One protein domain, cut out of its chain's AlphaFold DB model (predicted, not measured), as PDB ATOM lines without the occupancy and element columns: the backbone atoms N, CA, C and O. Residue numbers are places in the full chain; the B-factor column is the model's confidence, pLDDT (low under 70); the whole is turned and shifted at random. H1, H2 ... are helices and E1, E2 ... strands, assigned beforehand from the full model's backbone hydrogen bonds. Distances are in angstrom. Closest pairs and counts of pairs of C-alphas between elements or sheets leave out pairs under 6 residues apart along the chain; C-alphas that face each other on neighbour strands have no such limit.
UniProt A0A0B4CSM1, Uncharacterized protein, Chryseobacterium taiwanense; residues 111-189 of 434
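AT A GLANCE: This is residues 111 to 189 of the 434 residues of an uncharacterized protein of Chryseobacterium taiwanense (UniProt A0A0B4CSM1). A four-stranded antiparallel sheet stands in the middle, with the longest helix, H1, packed slantwise over one face and the short helix H2 over the opposite face. H3 packs on H2, away from the sheet, and a long loop, residues 129 to 145, joins H1 to the edge strand E2, with residues 131 to 132 paired beside E2. The 79 printed residues hold three named helices and four named strands, along the chain E1 H1 E2 E3 E4 H2 H3; the sheet's order is E1 E4 E3 E2, and the class is mixed, helices and strands. The whole is compact and rounded, with a radius of gyration of the C-alphas of 11.6 A and spans of 31 by 27 by 20 A.

HOW THE PARTS SIT: The inner strands E3, residues 155 to 159, and E4, residues 166 to 170, form a hairpin, antiparallel at 168 degrees, with N 155 and O 170 2.8 A apart, within hydrogen-bond range. E2, residues 146 to 149, forms a hairpin with E3, with N 148 and O 156 at 2.8 A. E2, E3 and E4 are a meander, each strand the antiparallel neighbour of the one before. E1, residues 111 to 116, is the other edge strand, antiparallel to E4 at 142 degrees, with N 114 and O 169 at 2.8 A. The sheet is twisted, its C-alphas lying up to 4.4 A off the best plane. H1, residues 118 to 128, is on the sheet at a height of 8.9 A, over E4 and E3 and slantwise to the strands, at 37 degrees to E3 on the local plane; sheet and H1 make two layers, a helix on one face of a sheet. The closest C-alphas of H1 and E4 are those of Phe 118 and Ala 167, 4.9 A apart. H2, residues 173 to 177, is on the opposite face at a height of 6.5 A, only just over E4, on which 3 of its C-alphas fall. H3, residues 181 to 188, is not on the sheet; it touches H2, the closest C-alphas being those of Ala 177 and Ser 184, 4.1 A apart. H1 and H3 are apart. In H1, H2 and H3 every O i to N i+4 pair is within hydrogen-bond range.

IN THESE COORDINATES: E1 measures 16.5 A from first to last C-alpha and begins at C-alpha 111, (25.384, -38.571, 36.829). H1 measures 15.5 A, E2 10.3 A, E3 12.9 A, E4 12.8 A and H2 5.9 A. H3 measures 10.2 A and ends at C-alpha 188, (19.707, -54.668, 32.776).

THE WHOLE: The two C-alphas farthest apart, those of Ser 127 and Ser 189, are 33.0 A apart. The printed part has no cut. The link from H1 to E2, 17 residues, is long. The mean pLDDT of the printed part is 88.0; residues 139 to 144, 162 to 164 and 189 are under 70.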
ATOM      1  N   SER A 111      26.684 -39.176  37.089       94.12
ATOM      2  CA  SER A 111      25.384 -38.571  36.829       94.12
ATOM      3  C   SER A 111      24.936 -37.813  38.082       94.12
ATOM      4  O   SER A 111      25.740 -37.515  38.972       94.12
ATOM      5  N   TYR A 112      23.656 -37.470  38.164       96.19
ATOM      6  CA  TYR A 112      23.089 -36.775  39.311       96.19
ATOM      7  C   TYR A 112      21.710 -37.312  39.684       96.19
ATOM      8  O   TYR A 112      21.049 -37.982  38.900       96.19
ATOM      9  N   LYS A 113      21.253 -36.964  40.879       96.38
ATOM     10  CA  LYS A 113      19.853 -37.032  41.289       96.38
ATOM     11  C   LYS A 113      19.507 -35.795  42.100       96.38
ATOM     12  O   LYS A 113      20.389 -35.189  42.698       96.38
ATOM     13  N   THR A 114      18.243 -35.422  42.136       96.31
ATOM     14  CA  THR A 114      17.726 -34.434  43.084       96.31
ATOM     15  C   THR A 114      17.096 -35.201  44.236       96.31
ATOM     16  O   THR A 114      16.147 -35.957  44.015       96.31
ATOM     17  N   GLU A 115      17.650 -35.056  45.438       92.62
ATOM     18  CA  GLU A 115      17.119 -35.693  46.642       92.62
ATOM     19  C   GLU A 115      15.866 -34.943  47.102       92.62
ATOM     20  O   GLU A 115      15.866 -33.718  47.214       92.62
ATOM     21  N   LEU A 116      14.789 -35.688  47.352       93.69
ATOM     22  CA  LEU A 116      13.520 -35.150  47.821       93.69
ATOM     23  C   LEU A 116      13.144 -35.828  49.134       93.69
ATOM     24  O   LEU A 116      13.429 -37.006  49.357       93.69
ATOM     25  N   ASN A 117      12.415 -35.118  49.988       92.44
ATOM     26  CA  ASN A 117      11.620 -35.818  50.986       92.44
ATOM     27  C   ASN A 117      10.401 -36.480  50.317       92.44
ATOM     28  O   ASN A 117       9.962 -36.092  49.230       92.44
ATOM     29  N   PHE A 118       9.840 -37.492  50.979       92.69
ATOM     30  CA  PHE A 118       8.759 -38.289  50.400       92.69
ATOM     31  C   PHE A 118       7.518 -37.452  50.041       92.69
ATOM     32  O   PHE A 118       6.939 -37.621  48.969       92.69
ATOM     33  N   GLU A 119       7.162 -36.485  50.890       93.75
ATOM     34  CA  GLU A 119       6.017 -35.590  50.683       93.75
ATOM     35  C   GLU A 119       6.198 -34.664  49.470       93.75
ATOM     36  O   GLU A 119       5.250 -34.412  48.725       93.75
ATOM     37  N   GLN A 120       7.417 -34.173  49.219       94.94
ATOM     38  CA  GLN A 120       7.744 -33.432  47.996       94.94
ATOM     39  C   GLN A 120       7.512 -34.310  46.764       94.94
ATOM     40  O   GLN A 120       6.888 -33.863  45.802       94.94
ATOM     41  N   GLY A 121       7.949 -35.569  46.809       95.62
ATOM     42  CA  GLY A 121       7.719 -36.532  45.736       95.62
ATOM     43  C   GLY A 121       6.230 -36.775  45.452       95.62
ATOM     44  O   GLY A 121       5.812 -36.753  44.290       95.62
ATOM     45  N   LEU A 122       5.409 -36.932  46.496       95.38
ATOM     46  CA  LEU A 122       3.954 -37.075  46.361       95.38
ATOM     47  C   LEU A 122       3.307 -35.844  45.717       95.38
ATOM     48  O   LEU A 122       2.540 -35.987  44.763       95.38
ATOM     49  N   LYS A 123       3.677 -34.637  46.162       96.12
ATOM     50  CA  LYS A 123       3.176 -33.381  45.580       96.12
ATOM     51  C   LYS A 123       3.512 -33.255  44.096       96.12
ATOM     52  O   LYS A 123       2.674 -32.810  43.313       96.12
ATOM     53  N   ILE A 124       4.713 -33.663  43.685       95.50
ATOM     54  CA  ILE A 124       5.112 -33.661  42.269       95.50
ATOM     55  C   ILE A 124       4.266 -34.659  41.476       95.50
ATOM     56  O   ILE A 124       3.735 -34.313  40.421       95.50
ATOM     57  N   ARG A 125       4.068 -35.876  42.000       95.75
ATOM     58  CA  ARG A 125       3.204 -36.884  41.370       95.75
ATOM     59  C   ARG A 125       1.774 -36.365  41.168       95.75
ATOM     60  O   ARG A 125       1.198 -36.568  40.104       95.75
ATOM     61  N   GLU A 126       1.203 -35.702  42.168       95.25
ATOM     62  CA  GLU A 126      -0.174 -35.192  42.129       95.25
ATOM     63  C   GLU A 126      -0.342 -33.983  41.201       95.25
ATOM     64  O   GLU A 126      -1.323 -33.907  40.455       95.25
ATOM     65  N   SER A 127       0.620 -33.058  41.219       94.81
ATOM     66  CA  SER A 127       0.563 -31.817  40.439       94.81
ATOM     67  C   SER A 127       0.930 -32.013  38.967       94.81
ATOM     68  O   SER A 127       0.235 -31.500  38.088       94.81
ATOM     69  N   GLU A 128       1.986 -32.774  38.668       94.38
ATOM     70  CA  GLU A 128       2.452 -32.976  37.291       94.38
ATOM     71  C   GLU A 128       1.724 -34.122  36.574       94.38
ATOM     72  O   GLU A 128       1.685 -34.131  35.337       94.38
ATOM     73  N   LYS A 129       1.122 -35.049  37.339       94.88
ATOM     74  CA  LYS A 129       0.468 -36.282  36.863       94.88
ATOM     75  C   LYS A 129       1.346 -37.056  35.862       94.88
ATOM     76  O   LYS A 129       0.944 -37.235  34.712       94.88
ATOM     77  N   PRO A 130       2.564 -37.465  36.265       96.12
ATOM     78  CA  PRO A 130       3.507 -38.118  35.366       96.12
ATOM     79  C   PRO A 130       3.057 -39.522  34.947       96.12
ATOM     80  O   PRO A 130       2.274 -40.179  35.633       96.12
ATOM     81  N   GLU A 131       3.596 -39.999  33.825       96.12
ATOM     82  CA  GLU A 131       3.325 -41.340  33.304       96.12
ATOM     83  C   GLU A 131       3.949 -42.395  34.228       96.12
ATOM     84  O   GLU A 131       5.157 -42.380  34.460       96.12
ATOM     85  N   LYS A 132       3.147 -43.328  34.754       94.69
ATOM     86  CA  LYS A 132       3.663 -44.443  35.562       94.69
ATOM     87  C   LYS A 132       4.275 -45.513  34.661       94.69
ATOM     88  O   LYS A 132       3.600 -46.047  33.785       94.69
ATOM     89  N   LEU A 133       5.520 -45.889  34.933       93.12
ATOM     90  CA  LEU A 133       6.220 -46.944  34.201       93.12
ATOM     91  C   LEU A 133       5.907 -48.310  34.825       93.12
ATOM     92  O   LEU A 133       6.644 -48.813  35.668       93.12
ATOM     93  N   SER A 134       4.799 -48.918  34.398       86.06
ATOM     94  CA  SER A 134       4.229 -50.147  34.980       86.06
ATOM     95  C   SER A 134       5.096 -51.405  34.868       86.06
ATOM     96  O   SER A 134       4.810 -52.395  35.540       86.06
ATOM     97  N   LYS A 135       6.148 -51.380  34.043       85.12
ATOM     98  CA  LYS A 135       7.075 -52.506  33.885       85.12
ATOM     99  C   LYS A 135       7.913 -52.796  35.134       85.12
ATOM    100  O   LYS A 135       8.466 -53.880  35.208       85.12
ATOM    101  N   PHE A 136       8.024 -51.841  36.062       86.88
ATOM    102  CA  PHE A 136       8.837 -51.981  37.267       86.88
ATOM    103  C   PHE A 136       7.995 -52.424  38.467       86.88
ATOM    104  O   PHE A 136       7.065 -51.725  38.885       86.88
ATOM    105  N   LYS A 137       8.346 -53.574  39.037       81.56
ATOM    106  CA  LYS A 137       7.700 -54.191  40.203       81.56
ATOM    107  C   LYS A 137       8.720 -54.527  41.286       81.56
ATOM    108  O   LYS A 137       9.920 -54.497  41.033       81.56
ATOM    109  N   GLU A 138       8.268 -54.798  42.498       71.69
ATOM    110  CA  GLU A 138       9.137 -55.378  43.523       71.69
ATOM    111  C   GLU A 138       9.575 -56.789  43.104       71.69
ATOM    112  O   GLU A 138       8.780 -57.543  42.553       71.69
ATOM    113  N   ILE A 139      10.834 -57.164  43.361       66.75
ATOM    114  CA  ILE A 139      11.313 -58.529  43.074       66.75
ATOM    115  C   ILE A 139      10.581 -59.557  43.954       66.75
ATOM    116  O   ILE A 139      10.242 -60.647  43.500       66.75
ATOM    117  N   TYR A 140      10.299 -59.195  45.211       62.25
ATOM    118  CA  TYR A 140       9.682 -60.072  46.212       62.25
ATOM    119  C   TYR A 140       8.219 -59.713  46.525       62.25
ATOM    120  O   TYR A 140       7.743 -59.958  47.634       62.25
ATOM    121  N   GLY A 141       7.491 -59.143  45.562       62.25
ATOM    122  CA  GLY A 141       6.086 -58.781  45.743       62.25
ATOM    123  C   GLY A 141       5.375 -58.401  44.445       62.25
ATOM    124  O   GLY A 141       5.996 -58.095  43.434       62.25
ATOM    125  N   ASP A 142       4.043 -58.373  44.483       59.53
ATOM    126  CA  ASP A 142       3.221 -57.952  43.336       59.53
ATOM    127  C   ASP A 142       3.033 -56.425  43.249       59.53
ATOM    128  O   ASP A 142       2.404 -55.905  42.320       59.53
ATOM    129  N   SER A 143       3.588 -55.687  44.212       67.19
ATOM    130  CA  SER A 143       3.504 -54.233  44.278       67.19
ATOM    131  C   SER A 143       4.335 -53.590  43.170       67.19
ATOM    132  O   SER A 143       5.532 -53.822  43.012       67.19
ATOM    133  N   SER A 144       3.692 -52.732  42.382       67.50
ATOM    134  CA  SER A 144       4.391 -51.885  41.415       67.50
ATOM    135  C   SER A 144       5.256 -50.856  42.139       67.50
ATOM    136  O   SER A 144       4.737 -50.148  43.007       67.50
ATOM    137  N   LEU A 145       6.498 -50.673  41.699       83.88
ATOM    138  CA  LEU A 145       7.349 -49.608  42.218       83.88
ATOM    139  C   LEU A 145       6.845 -48.234  41.755       83.88
ATOM    140  O   LEU A 145       6.278 -48.080  40.665       83.88
ATOM    141  N   GLY A 146       7.062 -47.210  42.581       91.88
ATOM    142  CA  GLY A 146       6.686 -45.828  42.293       91.88
ATOM    143  C   GLY A 146       7.608 -45.154  41.276       91.88
ATOM    144  O   GLY A 146       8.215 -44.137  41.592       91.88
ATOM    145  N   VAL A 147       7.724 -45.701  40.063       96.00
ATOM    146  CA  VAL A 147       8.565 -45.156  38.984       96.00
ATOM    147  C   VAL A 147       7.702 -44.385  37.988       96.00
ATOM    148  O   VAL A 147       6.803 -44.949  37.357       96.00
ATOM    149  N   TYR A 148       7.997 -43.099  37.803       96.75
ATOM    150  CA  TYR A 148       7.213 -42.207  36.955       96.75
ATOM    151  C   TYR A 148       8.093 -41.378  36.021       96.75
ATOM    152  O   TYR A 148       9.120 -40.845  36.436       96.75
ATOM    153  N   LYS A 149       7.670 -41.205  34.768       97.56
ATOM    154  CA  LYS A 149       8.319 -40.332  33.790       97.56
ATOM    155  C   LYS A 149       7.680 -38.941  33.813       97.56
ATOM    156  O   LYS A 149       6.506 -38.773  33.481       97.56
ATOM    157  N   LEU A 150       8.462 -37.941  34.212       96.50
ATOM    158  CA  LEU A 150       8.071 -36.532  34.234       96.50
ATOM    159  C   LEU A 150       8.024 -35.951  32.810       96.50
ATOM    160  O   LEU A 150       8.623 -36.483  31.873       96.50
ATOM    161  N   ARG A 151       7.354 -34.802  32.640       93.56
ATOM    162  CA  ARG A 151       7.201 -34.135  31.326       93.56
ATOM    163  C   ARG A 151       8.529 -33.724  30.687       93.56
ATOM    164  O   ARG A 151       8.635 -33.661  29.470       93.56
ATOM    165  N   ASN A 152       9.539 -33.452  31.506       92.94
ATOM    166  CA  ASN A 152      10.896 -33.127  31.064       92.94
ATOM    167  C   ASN A 152      11.777 -34.376  30.849       92.94
ATOM    168  O   ASN A 152      12.991 -34.241  30.723       92.94
ATOM    169  N   ASN A 153      11.176 -35.571  30.797       95.19
ATOM    170  CA  ASN A 153      11.811 -36.887  30.671       95.19
ATOM    171  C   ASN A 153      12.651 -37.359  31.868       95.19
ATOM    172  O   ASN A 153      13.151 -38.482  31.814       95.19
ATOM    173  N   GLN A 154      12.765 -36.574  32.944       97.31
ATOM    174  CA  GLN A 154      13.351 -37.061  34.193       97.31
ATOM    175  C   GLN A 154      12.460 -38.142  34.824       97.31
ATOM    176  O   GLN A 154      11.258 -38.221  34.556       97.31
ATOM    177  N   ILE A 155      13.044 -38.967  35.683       97.94
ATOM    178  CA  ILE A 155      12.364 -40.061  36.369       97.94
ATOM    179  C   ILE A 155      12.147 -39.680  37.828       97.94
ATOM    180  O   ILE A 155      13.106 -39.503  38.570       97.94
ATOM    181  N   LEU A 156      10.890 -39.583  38.244       97.50
ATOM    182  CA  LEU A 156      10.524 -39.527  39.653       97.50
ATOM    183  C   LEU A 156      10.448 -40.957  40.189       97.50
ATOM    184  O   LEU A 156       9.713 -41.784  39.649       97.50
ATOM    185  N   PHE A 157      11.175 -41.225  41.266       96.25
ATOM    186  CA  PHE A 157      11.100 -42.478  42.003       96.25
ATOM    187  C   PHE A 157      10.561 -42.224  43.407       96.25
ATOM    188  O   PHE A 157      11.049 -41.332  44.102       96.25
ATOM    189  N   LEU A 158       9.554 -43.000  43.798       94.00
ATOM    190  CA  LEU A 158       8.946 -43.020  45.123       94.00
ATOM    191  C   LEU A 158       9.024 -44.448  45.657       94.00
ATOM    192  O   LEU A 158       8.529 -45.373  45.011       94.00
ATOM    193  N   ASN A 159       9.615 -44.603  46.836       87.69
ATOM    194  CA  ASN A 159       9.681 -45.869  47.550       87.69
ATOM    195  C   ASN A 159       9.170 -45.669  48.981       87.69
ATOM    196  O   ASN A 159       9.715 -44.861  49.733       87.69
ATOM    197  N   ASP A 160       8.100 -46.366  49.340       83.06
ATOM    198  CA  ASP A 160       7.511 -46.393  50.679       83.06
ATOM    199  C   ASP A 160       7.686 -47.743  51.384       83.06
ATOM    200  O   ASP A 160       7.136 -47.939  52.469       83.06
ATOM    201  N   TYR A 161       8.474 -48.649  50.804       70.00
ATOM    202  CA  TYR A 161       8.722 -49.968  51.358       70.00
ATOM    203  C   TYR A 161       9.657 -49.921  52.577       70.00
ATOM    204  O   TYR A 161      10.686 -49.239  52.592       70.00
ATOM    205  N   GLY A 162       9.331 -50.712  53.604       64.69
ATOM    206  CA  GLY A 162      10.144 -50.863  54.813       64.69
ATOM    207  C   GLY A 162      10.071 -49.671  55.778       64.69
ATOM    208  O   GLY A 162       9.049 -49.002  55.907       64.69
ATOM    209  N   THR A 163      11.156 -49.428  56.522       54.94
ATOM    210  CA  THR A 163      11.213 -48.398  57.582       54.94
ATOM    211  C   THR A 163      11.667 -47.020  57.096       54.94
ATOM    212  O   THR A 163      11.559 -46.051  57.848       54.94
ATOM    213  N   LYS A 164      12.163 -46.893  55.856       67.25
ATOM    214  CA  LYS A 164      12.664 -45.627  55.298       67.25
ATOM    215  C   LYS A 164      11.965 -45.303  53.978       67.25
ATOM    216  O   LYS A 164      12.238 -45.917  52.955       67.25
ATOM    217  N   LYS A 165      11.111 -44.277  54.007       86.25
ATOM    218  CA  LYS A 165      10.522 -43.678  52.803       86.25
ATOM    219  C   LYS A 165      11.583 -42.896  52.027       86.25
ATOM    220  O   LYS A 165      12.335 -42.127  52.627       86.25
ATOM    221  N   TYR A 166      11.594 -43.029  50.705       89.44
ATOM    222  CA  TYR A 166      12.528 -42.349  49.812       89.44
ATOM    223  C   TYR A 166      11.820 -41.727  48.606       89.44
ATOM    224  O   TYR A 166      10.897 -42.310  48.034       89.44
ATOM    225  N   ALA A 167      12.277 -40.542  48.206       94.56
ATOM    226  CA  ALA A 167      11.885 -39.907  46.959       94.56
ATOM    227  C   ALA A 167      13.090 -39.237  46.289       94.56
ATOM    228  O   ALA A 167      13.946 -38.645  46.947       94.56
ATOM    229  N   GLY A 168      13.139 -39.287  44.962       96.38
ATOM    230  CA  GLY A 168      14.182 -38.609  44.202       96.38
ATOM    231  C   GLY A 168      13.826 -38.438  42.735       96.38
ATOM    232  O   GLY A 168      13.022 -39.193  42.184       96.38
ATOM    233  N   ILE A 169      14.436 -37.437  42.102       97.62
ATOM    234  CA  ILE A 169      14.346 -37.223  40.655       97.62
ATOM    235  C   ILE A 169      15.689 -37.555  40.019       97.62
ATOM    236  O   ILE A 169      16.709 -36.954  40.347       97.62
ATOM    237  N   TYR A 170      15.667 -38.477  39.071       97.56
ATOM    238  CA  TYR A 170      16.820 -38.924  38.304       97.56
ATOM    239  C   TYR A 170      16.739 -38.374  36.874       97.56
ATOM    240  O   TYR A 170      15.639 -38.211  36.345       97.56
ATOM    241  N   PRO A 171      17.866 -38.093  36.203       96.56
ATOM    242  CA  PRO A 171      17.863 -37.652  34.812       96.56
ATOM    243  C   PRO A 171      17.298 -38.715  33.868       96.56
ATOM    244  O   PRO A 171      16.666 -38.367  32.876       96.56
ATOM    245  N   ASP A 172      17.502 -39.995  34.186       95.31
ATOM    246  CA  ASP A 172      17.077 -41.129  33.373       95.31
ATOM    247  C   ASP A 172      16.970 -42.429  34.194       95.31
ATOM    248  O   ASP A 172      17.344 -42.498  35.370       95.31
ATOM    249  N   LEU A 173      16.446 -43.480  33.552       93.69
ATOM    250  CA  LEU A 173      16.321 -44.814  34.145       93.69
ATOM    251  C   LEU A 173      17.671 -45.486  34.403       93.69
ATOM    252  O   LEU A 173      17.751 -46.303  35.310       93.69
ATOM    253  N   LYS A 174      18.716 -45.154  33.633       91.94
ATOM    254  CA  LYS A 174      20.052 -45.746  33.801       91.94
ATOM    255  C   LYS A 174      20.649 -45.327  35.139       91.94
ATOM    256  O   LYS A 174      21.186 -46.150  35.872       91.94
ATOM    257  N   THR A 175      20.489 -44.051  35.469       93.38
ATOM    258  CA  THR A 175      20.933 -43.464  36.728       93.38
ATOM    259  C   THR A 175      20.121 -44.014  37.899       93.38
ATOM    260  O   THR A 175      20.706 -44.389  38.910       93.38
ATOM    261  N   LEU A 176      18.794 -44.141  37.758       94.00
ATOM    262  CA  LEU A 176      17.956 -44.789  38.776       94.00
ATOM    263  C   LEU A 176      18.379 -46.248  39.013       94.00
ATOM    264  O   LEU A 176      18.594 -46.645  40.153       94.00
ATOM    265  N   ALA A 177      18.545 -47.025  37.941       90.31
ATOM    266  CA  ALA A 177      18.991 -48.415  38.002       90.31
ATOM    267  C   ALA A 177      20.329 -48.559  38.736       90.31
ATOM    268  O   ALA A 177      20.514 -49.506  39.486       90.31
ATOM    269  N   SER A 178      21.241 -47.596  38.588       87.25
ATOM    270  CA  SER A 178      22.541 -47.657  39.257       87.25
ATOM    271  C   SER A 178      22.505 -47.523  40.785       87.25
ATOM    272  O   SER A 178      23.496 -47.834  41.439       87.25
ATOM    273  N   GLU A 179      21.383 -47.066  41.347       86.19
ATOM    274  CA  GLU A 179      21.195 -46.867  42.788       86.19
ATOM    275  C   GLU A 179      20.115 -47.795  43.374       86.19
ATOM    276  O   GLU A 179      20.092 -48.000  44.583       86.19
ATOM    277  N   GLU A 180      19.243 -48.379  42.543       87.50
ATOM    278  CA  GLU A 180      18.108 -49.202  42.977       87.50
ATOM    279  C   GLU A 180      18.171 -50.611  42.380       87.50
ATOM    280  O   GLU A 180      17.882 -50.807  41.198       87.50
ATOM    281  N   ILE A 181      18.475 -51.616  43.211       81.50
ATOM    282  CA  ILE A 181      18.683 -53.005  42.766       81.50
ATOM    283  C   ILE A 181      17.466 -53.593  42.038       81.50
ATOM    284  O   ILE A 181      17.622 -54.144  40.952       81.50
ATOM    285  N   ASN A 182      16.246 -53.364  42.547       82.88
ATOM    286  CA  ASN A 182      15.015 -53.816  41.886       82.88
ATOM    287  C   ASN A 182      14.894 -53.251  40.460       82.88
ATOM    288  O   ASN A 182      14.446 -53.940  39.545       82.88
ATOM    289  N   ILE A 183      15.286 -51.987  40.271       88.31
ATOM    290  CA  ILE A 183      15.250 -51.330  38.963       88.31
ATOM    291  C   ILE A 183      16.394 -51.834  38.086       88.31
ATOM    292  O   ILE A 183      16.166 -52.083  36.905       88.31
ATOM    293  N   SER A 184      17.594 -52.001  38.649       85.88
ATOM    294  CA  SER A 184      18.762 -52.554  37.960       85.88
ATOM    295  C   SER A 184      18.457 -53.905  37.343       85.88
ATOM    296  O   SER A 184      18.678 -54.084  36.148       85.88
ATOM    297  N   GLU A 185      17.917 -54.828  38.138       81.50
ATOM    298  CA  GLU A 185      17.609 -56.175  37.674       81.50
ATOM    299  C   GLU A 185      16.613 -56.121  36.519       81.50
ATOM    300  O   GLU A 185      16.923 -56.550  35.422       81.50
ATOM    301  N   GLN A 186      15.487 -55.429  36.663       85.00
ATOM    302  CA  GLN A 186      14.497 -55.356  35.581       85.00
ATOM    303  C   GLN A 186      14.949 -54.550  34.350       85.00
ATOM    304  O   GLN A 186      14.385 -54.703  33.262       85.00
ATOM    305  N   TYR A 187      15.909 -53.633  34.499       86.06
ATOM    306  CA  TYR A 187      16.385 -52.791  33.398       86.06
ATOM    307  C   TYR A 187      17.562 -53.413  32.631       86.06
ATOM    308  O   TYR A 187      17.618 -53.273  31.404       86.06
ATOM    309  N   TYR A 188      18.472 -54.099  33.329       80.38
ATOM    310  CA  TYR A 188      19.707 -54.668  32.776       80.38
ATOM    311  C   TYR A 188      19.789 -56.199  32.858       80.38
ATOM    312  O   TYR A 188      20.363 -56.800  31.949       80.38
ATOM    313  N   SER A 189      19.213 -56.826  33.883       66.44
ATOM    314  CA  SER A 189      19.230 -58.278  34.097       66.44
ATOM    315  C   SER A 189      17.949 -58.911  33.552       66.44
ATOM    316  O   SER A 189      16.930 -59.009  34.225       66.44
TER     317      SER A 189